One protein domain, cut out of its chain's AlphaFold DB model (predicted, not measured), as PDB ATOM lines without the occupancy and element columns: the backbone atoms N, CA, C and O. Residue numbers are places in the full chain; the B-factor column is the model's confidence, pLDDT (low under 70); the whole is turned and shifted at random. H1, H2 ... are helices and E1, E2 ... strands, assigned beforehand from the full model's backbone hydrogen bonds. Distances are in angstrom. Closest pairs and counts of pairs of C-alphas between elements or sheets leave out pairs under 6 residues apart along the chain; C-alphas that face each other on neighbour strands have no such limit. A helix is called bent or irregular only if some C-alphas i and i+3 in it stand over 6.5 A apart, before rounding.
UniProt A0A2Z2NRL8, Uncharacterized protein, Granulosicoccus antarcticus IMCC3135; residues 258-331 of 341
ATOM      1  N   PRO A 258     180.118 154.519 163.693       89.75
ATOM      2  CA  PRO A 258     179.943 153.158 163.213       89.75
ATOM      3  C   PRO A 258     181.071 152.785 162.249       89.75
ATOM      4  O   PRO A 258     181.332 153.487 161.278       89.75
ATOM      5  N   MET A 259     181.695 151.637 162.486       85.19
ATOM      6  CA  MET A 259     182.711 151.057 161.619       85.19
ATOM      7  C   MET A 259     182.377 149.600 161.285       85.19
ATOM      8  O   MET A 259     181.981 148.850 162.188       85.19
ATOM      9  N   PRO A 260     182.569 149.172 160.026       82.31
ATOM     10  CA  PRO A 260     182.516 147.758 159.688       82.31
ATOM     11  C   PRO A 260     183.643 147.003 160.394       82.31
ATOM     12  O   PRO A 260     184.715 147.554 160.659       82.31
ATOM     13  N   ALA A 261     183.394 145.735 160.705       78.75
ATOM     14  CA  ALA A 261     184.387 144.854 161.300       78.75
ATOM     15  C   ALA A 261     184.772 143.755 160.309       78.75
ATOM     16  O   ALA A 261     183.918 143.088 159.726       78.75
ATOM     17  N   ILE A 262     186.076 143.541 160.156       76.06
ATOM     18  CA  ILE A 262     186.621 142.450 159.351       76.06
ATOM     19  C   ILE A 262     187.289 141.480 160.306       76.06
ATOM     20  O   ILE A 262     188.165 141.867 161.081       76.06
ATOM     21  N   CYS A 263     186.876 140.217 160.253       73.81
ATOM     22  CA  CYS A 263     187.537 139.159 160.995       73.81
ATOM     23  C   CYS A 263     188.279 138.256 160.026       73.81
ATOM     24  O   CYS A 263     187.673 137.643 159.154       73.81
ATOM     25  N   VAL A 264     189.592 138.163 160.205       73.00
ATOM     26  CA  VAL A 264     190.420 137.208 159.479       73.00
ATOM     27  C   VAL A 264     190.604 135.988 160.372       73.00
ATOM     28  O   VAL A 264     191.311 136.045 161.379       73.00
ATOM     29  N   CYS A 265     189.941 134.891 160.022       68.50
ATOM     30  CA  CYS A 265     190.062 133.621 160.718       68.50
ATOM     31  C   CYS A 265     191.059 132.720 159.995       68.50
ATOM     32  O   CYS A 265     190.899 132.431 158.808       68.50
ATOM     33  N   TRP A 266     192.054 132.229 160.734       69.44
ATOM     34  CA  TRP A 266     193.057 131.316 160.200       69.44
ATOM     35  C   TRP A 266     193.228 130.089 161.099       69.44
ATOM     36  O   TRP A 266     193.322 130.250 162.319       69.44
ATOM     37  N   PRO A 267     193.318 128.868 160.539       61.31
ATOM     38  CA  PRO A 267     193.562 127.674 161.336       61.31
ATOM     39  C   PRO A 267     194.988 127.671 161.907       61.31
ATOM     40  O   PRO A 267     195.978 127.769 161.176       61.31
ATOM     41  N   VAL A 268     195.101 127.508 163.226       56.62
ATOM     42  CA  VAL A 268     196.366 127.247 163.923       56.62
ATOM     43  C   VAL A 268     196.296 125.815 164.455       56.62
ATOM     44  O   VAL A 268     195.653 125.570 165.467       56.62
ATOM     45  N   ARG A 269     196.963 124.871 163.768       57.38
ATOM     46  CA  ARG A 269     196.808 123.404 163.957       57.38
ATOM     47  C   ARG A 269     195.377 122.928 163.630       57.38
ATOM     48  O   ARG A 269     194.600 123.702 163.081       57.38
ATOM     49  N   ASP A 270     195.056 121.658 163.886       57.88
ATOM     50  CA  ASP A 270     193.764 121.017 163.549       57.88
ATOM     51  C   ASP A 270     192.538 121.572 164.311       57.88
ATOM     52  O   ASP A 270     191.467 120.966 164.284       57.88
ATOM     53  N   ASP A 271     192.651 122.721 164.981       56.22
ATOM     54  CA  ASP A 271     191.541 123.309 165.727       56.22
ATOM     55  C   ASP A 271     190.511 123.977 164.805       56.22
ATOM     56  O   ASP A 271     190.831 124.759 163.902       56.22
ATOM     57  N   GLN A 272     189.236 123.694 165.082       60.47
ATOM     58  CA  GLN A 272     188.112 124.456 164.547       60.47
ATOM     59  C   GLN A 272     188.077 125.824 165.239       60.47
ATOM     60  O   GLN A 272     188.019 125.898 166.464       60.47
ATOM     61  N   PHE A 273     188.094 126.917 164.472       67.12
ATOM     62  CA  PHE A 273     187.907 128.263 165.021       67.12
ATOM     63  C   PHE A 273     186.424 128.661 164.976       67.12
ATOM     64  O   PHE A 273     185.674 128.243 164.092       67.12
ATOM     65  N   SER A 274     186.012 129.515 165.914       75.12
ATOM     66  CA  SER A 274     184.714 130.192 165.906       75.12
ATOM     67  C   SER A 274     184.879 131.655 165.501       75.12
ATOM     68  O   SER A 274     185.895 132.280 165.802       75.12
ATOM     69  N   LEU A 275     183.860 132.220 164.855       81.25
ATOM     70  CA  LEU A 275     183.798 133.659 164.607       81.25
ATOM     71  C   LEU A 275     183.745 134.433 165.939       81.25
ATOM     72  O   LEU A 275     183.194 133.911 166.915       81.25
ATOM     73  N   PRO A 276     184.307 135.653 166.003       84.62
ATOM     74  CA  PRO A 276     184.219 136.496 167.183       84.62
ATOM     75  C   PRO A 276     182.764 136.851 167.490       84.62
ATOM     76  O   PRO A 276     181.955 137.081 166.592       84.62
ATOM     77  N   THR A 277     182.443 136.928 168.776       88.69
ATOM     78  CA  THR A 277     181.142 137.415 169.243       88.69
ATOM     79  C   THR A 277     181.031 138.930 169.066       88.69
ATOM     80  O   THR A 277     182.039 139.636 168.982       88.69
ATOM     81  N   GLU A 278     179.807 139.468 169.091       88.56
ATOM     82  CA  GLU A 278     179.580 140.923 169.050       88.56
ATOM     83  C   GLU A 278     180.338 141.658 170.165       88.56
ATOM     84  O   GLU A 278     180.875 142.746 169.955       88.56
ATOM     85  N   GLN A 279     180.439 141.030 171.342       90.12
ATOM     86  CA  GLN A 279     181.213 141.550 172.463       90.12
ATOM     87  C   GLN A 279     182.702 141.659 172.112       90.12
ATOM     88  O   GLN A 279     183.302 142.706 172.348       90.12
ATOM     89  N   GLN A 280     183.295 140.618 171.521       89.81
ATOM     90  CA  GLN A 280     184.708 140.623 171.125       89.81
ATOM     91  C   GLN A 280     184.986 141.666 170.034       89.81
ATOM     92  O   GLN A 280     186.003 142.360 170.081       89.81
ATOM     93  N   ILE A 281     184.060 141.836 169.084       88.69
ATOM     94  CA  ILE A 281     184.143 142.896 168.072       88.69
ATOM     95  C   ILE A 281     184.104 144.273 168.753       88.69
ATOM     96  O   ILE A 281     184.982 145.103 168.509       88.69
ATOM     97  N   ALA A 282     183.152 144.515 169.656       89.88
ATOM     98  CA  ALA A 282     183.038 145.784 170.375       89.88
ATOM     99  C   ALA A 282     184.275 146.093 171.241       89.88
ATOM    100  O   ALA A 282     184.753 147.230 171.262       89.88
ATOM    101  N   GLU A 283     184.830 145.088 171.923       90.88
ATOM    102  CA  GLU A 283     186.065 145.212 172.700       90.88
ATOM    103  C   GLU A 283     187.257 145.614 171.819       90.88
ATOM    104  O   GLU A 283     188.036 146.482 172.218       90.88
ATOM    105  N   SER A 284     187.359 145.065 170.603       89.00
ATOM    106  CA  SER A 284     188.424 145.409 169.648       89.00
ATOM    107  C   SER A 284     188.336 146.848 169.115       89.00
ATOM    108  O   SER A 284     189.362 147.471 168.849       89.00
ATOM    109  N   LEU A 285     187.123 147.406 169.015       89.25
ATOM    110  CA  LEU A 285     186.872 148.769 168.526       89.25
ATOM    111  C   LEU A 285     186.972 149.834 169.628       89.25
ATOM    112  O   LEU A 285     187.128 151.024 169.343       89.25
ATOM    113  N   LYS A 286     186.927 149.424 170.901       89.31
ATOM    114  CA  LYS A 286     186.973 150.325 172.060       89.31
ATOM    115  C   LYS A 286     188.192 151.267 172.072       89.31
ATOM    116  O   LYS A 286     187.982 152.453 172.341       89.31
ATOM    117  N   PRO A 287     189.436 150.829 171.770       91.81
ATOM    118  CA  PRO A 287     190.594 151.728 171.704       91.81
ATOM    119  C   PRO A 287     190.474 152.801 170.615       91.81
ATOM    120  O   PRO A 287     191.039 153.882 170.762       91.81
ATOM    121  N   LEU A 288     189.718 152.518 169.550       90.12
ATOM    122  CA  LEU A 288     189.499 153.425 168.423       90.12
ATOM    123  C   LEU A 288     188.376 154.435 168.677       90.12
ATOM    124  O   LEU A 288     188.156 155.307 167.844       90.12
ATOM    125  N   LYS A 289     187.659 154.325 169.808       91.25
ATOM    126  CA  LYS A 289     186.419 155.080 170.054       91.25
ATOM    127  C   LYS A 289     185.437 154.939 168.883       91.25
ATOM    128  O   LYS A 289     184.809 155.907 168.463       91.25
ATOM    129  N   ALA A 290     185.332 153.715 168.372       90.50
ATOM    130  CA  ALA A 290     184.407 153.316 167.324       90.50
ATOM    131  C   ALA A 290     183.401 152.304 167.882       90.50
ATOM    132  O   ALA A 290     183.632 151.672 168.919       90.50
ATOM    133  N   ARG A 291     182.277 152.136 167.190       91.31
ATOM    134  CA  ARG A 291     181.321 151.053 167.447       91.31
ATOM    135  C   ARG A 291     181.150 150.223 166.192       91.31
ATOM    136  O   ARG A 291     181.305 150.727 165.087       91.31
ATOM    137  N   TRP A 292     180.768 148.970 166.354       88.31
ATOM    138  CA  TRP A 292     180.483 148.121 165.210       88.31
ATOM    139  C   TRP A 292     179.238 148.625 164.460       88.31
ATOM    140  O   TRP A 292     178.248 149.033 165.080       88.31
ATOM    141  N   SER A 293     179.302 148.648 163.128       86.00
ATOM    142  CA  SER A 293     178.187 149.035 162.257       86.00
ATOM    143  C   SER A 293     177.119 147.943 162.127       86.00
ATOM    144  O   SER A 293     176.023 148.242 161.666       86.00
ATOM    145  N   GLY A 294     177.423 146.707 162.542       83.50
ATOM    146  CA  GLY A 294     176.622 145.513 162.248       83.50
ATOM    147  C   GLY A 294     177.073 144.794 160.972       83.50
ATOM    148  O   GLY A 294     176.690 143.652 160.738       83.50
ATOM    149  N   GLU A 295     177.938 145.422 160.171       76.56
ATOM    150  CA  GLU A 295     178.541 144.789 159.001       76.56
ATOM    151  C   GLU A 295     179.772 143.993 159.420       76.56
ATOM    152  O   GLU A 295     180.724 144.531 159.999       76.56
ATOM    153  N   PHE A 296     179.735 142.693 159.151       73.88
ATOM    154  CA  PHE A 296     180.784 141.761 159.524       73.88
ATOM    155  C   PHE A 296     181.199 140.934 158.321       73.88
ATOM    156  O   PHE A 296     180.394 140.181 157.772       73.88
ATOM    157  N   LEU A 297     182.466 141.068 157.934       68.94
ATOM    158  CA  LEU A 297     183.052 140.276 156.862       68.94
ATOM    159  C   LEU A 297     184.017 139.240 157.456       68.94
ATOM    160  O   LEU A 297     185.137 139.598 157.841       68.94
ATOM    161  N   PRO A 298     183.609 137.963 157.549       68.44
ATOM    162  CA  PRO A 298     184.515 136.890 157.912       68.44
ATOM    163  C   PRO A 298     185.338 136.467 156.693       68.44
ATOM    164  O   PRO A 298     184.817 135.875 155.748       68.44
ATOM    165  N   ILE A 299     186.640 136.723 156.734       66.94
ATOM    166  CA  ILE A 299     187.606 136.157 155.796       66.94
ATOM    167  C   ILE A 299     188.137 134.880 156.436       66.94
ATOM    168  O   ILE A 299     188.918 134.916 157.386       66.94
ATOM    169  N   VAL A 300     187.655 133.743 155.944       66.00
ATOM    170  CA  VAL A 300     187.979 132.417 156.464       66.00
ATOM    171  C   VAL A 300     188.800 131.667 155.425       66.00
ATOM    172  O   VAL A 300     188.260 131.272 154.392       66.00
ATOM    173  N   GLU A 301     190.070 131.406 155.719       62.53
ATOM    174  CA  GLU A 301     190.888 130.565 154.847       62.53
ATOM    175  C   GLU A 301     190.715 129.087 155.197       62.53
ATOM    176  O   GLU A 301     191.026 128.649 156.310       62.53
ATOM    177  N   LYS A 302     190.227 128.306 154.230       57.00
ATOM    178  CA  LYS A 302     190.042 126.852 154.367       57.00
ATOM    179  C   LYS A 302     191.011 126.043 153.514       57.00
ATOM    180  O   LYS A 302     190.954 124.818 153.584       57.00
ATOM    181  N   ASP A 303     191.868 126.687 152.725       57.59
ATOM    182  CA  ASP A 303     192.715 125.980 151.775       57.59
ATOM    183  C   ASP A 303     193.787 125.129 152.483       57.59
ATOM    184  O   ASP A 303     194.676 125.622 153.187       57.59
ATOM    185  N   GLU A 304     193.690 123.810 152.305       57.34
ATOM    186  CA  GLU A 304     194.645 122.835 152.829       57.34
ATOM    187  C   GLU A 304     196.037 122.993 152.203       57.34
ATOM    188  O   GLU A 304     197.034 122.663 152.850       57.34
ATOM    189  N   THR A 305     196.141 123.548 150.991       55.88
ATOM    190  CA  THR A 305     197.430 123.760 150.314       55.88
ATOM    191  C   THR A 305     198.282 124.819 151.010       55.88
ATOM    192  O   THR A 305     199.498 124.671 151.103       55.88
ATOM    193  N   LEU A 306     197.663 125.821 151.636       58.03
ATOM    194  CA  LEU A 306     198.377 126.801 152.459       58.03
ATOM    195  C   LEU A 306     198.931 126.181 153.746       58.03
ATOM    196  O   LEU A 306     199.854 126.730 154.342       58.03
ATOM    197  N   ARG A 307     198.417 125.031 154.201       59.66
ATOM    198  CA  ARG A 307     198.952 124.345 155.390       59.66
ATOM    199  C   ARG A 307     200.304 123.688 155.119       59.66
ATOM    200  O   ARG A 307     201.096 123.574 156.054       59.66
ATOM    201  N   SER A 308     200.564 123.275 153.876       62.16
ATOM    202  CA  SER A 308     201.793 122.584 153.460       62.16
ATOM    203  C   SER A 308     202.904 123.522 152.972       62.16
ATOM    204  O   SER A 308     204.035 123.076 152.780       62.16
ATOM    205  N   MET A 309     202.608 124.813 152.804       67.44
ATOM    206  CA  MET A 309     203.575 125.839 152.407       67.44
ATOM    207  C   MET A 309     204.495 126.264 153.566       67.44
ATOM    208  O   MET A 309     204.145 126.157 154.746       67.44
ATOM    209  N   ASP A 310     205.676 126.783 153.225       74.12
ATOM    210  CA  ASP A 310     206.591 127.402 154.187       74.12
ATOM    211  C   ASP A 310     205.939 128.633 154.854       74.12
ATOM    212  O   ASP A 310     205.104 129.315 154.263       74.12
ATOM    213  N   GLN A 311     206.312 128.926 156.102       64.50
ATOM    214  CA  GLN A 311     205.754 130.031 156.882       64.50
ATOM    215  C   GLN A 311     205.839 131.398 156.174       64.50
ATOM    216  O   GLN A 311     204.897 132.182 156.277       64.50
ATOM    217  N   ALA A 312     206.932 131.699 155.472       71.12
ATOM    218  CA  ALA A 312     207.132 132.972 154.784       71.12
ATOM    219  C   ALA A 312     206.225 133.109 153.553       71.12
ATOM    220  O   ALA A 312     205.542 134.127 153.404       71.12
ATOM    221  N   ASP A 313     206.162 132.082 152.705       68.25
ATOM    222  CA  ASP A 313     205.283 132.090 151.537       68.25
ATOM    223  C   ASP A 313     203.799 132.029 151.919       68.25
ATOM    224  O   ASP A 313     202.978 132.696 151.287       68.25
ATOM    225  N   ARG A 314     203.457 131.350 153.022       65.31
ATOM    226  CA  ARG A 314     202.113 131.410 153.615       65.31
ATOM    227  C   ARG A 314     201.705 132.838 153.937       65.31
ATOM    228  O   ARG A 314     200.675 133.286 153.452       65.31
ATOM    229  N   TRP A 315     202.523 133.577 154.691       64.12
ATOM    230  CA  TRP A 315     202.209 134.966 155.044       64.12
ATOM    231  C   TRP A 315     202.033 135.865 153.815       64.12
ATOM    232  O   TRP A 315     201.147 136.718 153.809       64.12
ATOM    233  N   ARG A 316     202.837 135.664 152.763       66.56
ATOM    234  CA  ARG A 316     202.733 136.444 151.520       66.56
ATOM    235  C   ARG A 316     201.414 136.203 150.790       66.56
ATOM    236  O   ARG A 316     200.769 137.171 150.393       66.56
ATOM    237  N   VAL A 317     201.003 134.943 150.635       65.06
ATOM    238  CA  VAL A 317     199.734 134.601 149.973       65.06
ATOM    239  C   VAL A 317     198.538 135.044 150.821       65.06
ATOM    240  O   VAL A 317     197.606 135.643 150.289       65.06
ATOM    241  N   SER A 318     198.599 134.863 152.143       62.06
ATOM    242  CA  SER A 318     197.537 135.277 153.071       62.06
ATOM    243  C   SER A 318     197.273 136.785 153.046       62.06
ATOM    244  O   SER A 318     196.122 137.209 152.963       62.06
ATOM    245  N   VAL A 319     198.323 137.615 153.100       65.25
ATOM    246  CA  VAL A 319     198.173 139.083 153.068       65.25
ATOM    247  C   VAL A 319     197.586 139.546 151.732       65.25
ATOM    248  O   VAL A 319     196.763 140.459 151.708       65.25
ATOM    249  N   HIS A 320     197.956 138.890 150.630       66.19
ATOM    250  CA  HIS A 320     197.388 139.180 149.317       66.19
ATOM    251  C   HIS A 320     195.897 138.810 149.237       66.19
ATOM    252  O   HIS A 320     195.100 139.618 148.765       66.19
ATOM    253  N   GLY A 321     195.499 137.650 149.774       62.88
ATOM    254  CA  GLY A 321     194.096 137.216 149.834       62.88
ATOM    255  C   GLY A 321     193.204 138.136 150.676       62.88
ATOM    256  O   GLY A 321     192.102 138.481 150.250       62.88
ATOM    257  N   VAL A 322     193.700 138.621 151.823       64.88
ATOM    258  CA  VAL A 322     193.008 139.653 152.621       64.88
ATOM    259  C   VAL A 322     192.856 140.949 151.824       64.88
ATOM    260  O   VAL A 322     191.797 141.568 151.870       64.88
ATOM    261  N   GLY A 323     193.886 141.342 151.067       64.44
ATOM    262  CA  GLY A 323     193.841 142.511 150.188       64.44
ATOM    263  C   GLY A 323     192.760 142.412 149.106       64.44
ATOM    264  O   GLY A 323     192.027 143.376 148.907       64.44
ATOM    265  N   ILE A 324     192.613 141.248 148.464       64.44
ATOM    266  CA  ILE A 324     191.576 140.994 147.448       64.44
ATOM    267  C   ILE A 324     190.180 141.028 148.079       64.44
ATOM    268  O   ILE A 324     189.328 141.791 147.636       64.44
ATOM    269  N   ALA A 325     189.957 140.274 149.160       62.50
ATOM    270  CA  ALA A 325     188.656 140.225 149.829       62.50
ATOM    271  C   ALA A 325     188.233 141.592 150.393       62.50
ATOM    272  O   ALA A 325     187.055 141.951 150.358       62.50
ATOM    273  N   PHE A 326     189.195 142.377 150.890       65.19
ATOM    274  CA  PHE A 326     188.951 143.760 151.280       65.19
ATOM    275  C   PHE A 326     188.591 144.619 150.067       65.19
ATOM    276  O   PHE A 326     187.579 145.307 150.116       65.19
ATOM    277  N   SER A 327     189.364 144.545 148.978       65.94
ATOM    278  CA  SER A 327     189.119 145.280 147.728       65.94
ATOM    279  C   SER A 327     187.710 145.042 147.182       65.94
ATOM    280  O   SER A 327     187.004 146.001 146.871       65.94
ATOM    281  N   ASP A 328     187.272 143.784 147.142       64.81
ATOM    282  CA  ASP A 328     185.927 143.409 146.702       64.81
ATOM    283  C   ASP A 328     184.843 144.006 147.616       64.81
ATOM    284  O   ASP A 328     183.833 144.518 147.133       64.81
ATOM    285  N   TYR A 329     185.066 144.013 148.936       63.34
ATOM    286  CA  TYR A 329     184.124 144.561 149.917       63.34
ATOM    287  C   TYR A 329     183.996 146.091 149.859       63.34
ATOM    288  O   TYR A 329     182.882 146.610 149.911       63.34
ATOM    289  N   VAL A 330     185.100 146.833 149.704       65.44
ATOM    290  CA  VAL A 330     185.044 148.301 149.533       65.44
ATOM    291  C   VAL A 330     184.642 148.732 148.112       65.44
ATOM    292  O   VAL A 330     184.585 149.931 147.835       65.44
ATOM    293  N   GLY A 331     184.357 147.791 147.203       57.31
ATOM    294  CA  GLY A 331     184.039 148.090 145.802       57.31
ATOM    295  C   GLY A 331     185.208 148.736 145.052       57.31
ATOM    296  O   GLY A 331     185.006 149.566 144.162       57.31
TER     297      GLY A 331
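What this domain is: This is residues 258 to 331 of the 341 residues of an uncharacterized protein of Granulosicoccus antarcticus IMCC3135 (UniProt A0A2Z2NRL8). A narrow ribbon of two parallel strands, E1 and E2, has H1 packed on one side and the long helix H3 passing loosely on the other, with little H2 beyond the strands' far ends. The 74 printed residues, mixed in class, run E1 H1 E2 H2 H3; they are only just loose, close to compact, with radius of gyration 14.0 A and spans 39 by 30 by 18 A.

How they stand to each other: E1, residues 258 to 265, and E2, residues 290 to 300, are parallel at 25 degrees, with N 261 and O 295 3.0 A apart. E2 bends by 80 degrees at residue 294. E1, H1 (residues 278 to 288) and E2 form a strand-helix-strand unit, two parallel neighbour strands with a helix between, its crossover right-handed. The closest C-alphas of H1 and E2, Leu 285 and Arg 291, are 6.1 A apart. H1 is irregular, only just: C-alphas 284 and 287 are 7.0 A apart. The closest C-alphas of E2 and H3 (residues 311 to 329), Ile 299 and Val 322, are 7.2 A apart. H1 and H3 are apart. H2, residues 305 to 308, is close to H3 but not clearly touching, C-alphas 306 and 314 being 6.0 A apart. O i to N i+4 pairs are within hydrogen-bond range throughout H3 and in 5 of 7 in H1; H2 is too short for one.

Where its parts are: E1 starts at C-alpha 258 (179.943, 153.158, 163.213) and spans 22.1 A, E2 23.8 A, H1 16.0 A, H2 5.5 A. H3 spans 27.0 A, ending at C-alpha 329 (184.124, 144.561, 149.917).

The domain as a whole: The farthest C-alphas, Lys 289 and Ser 308, are 39.6 A apart. The printed part has no cut; the link E1 to H1 is long, 12 residues. Residues 265 to 273, 297 to 309, 311 and 313 to 331 have pLDDT under 70.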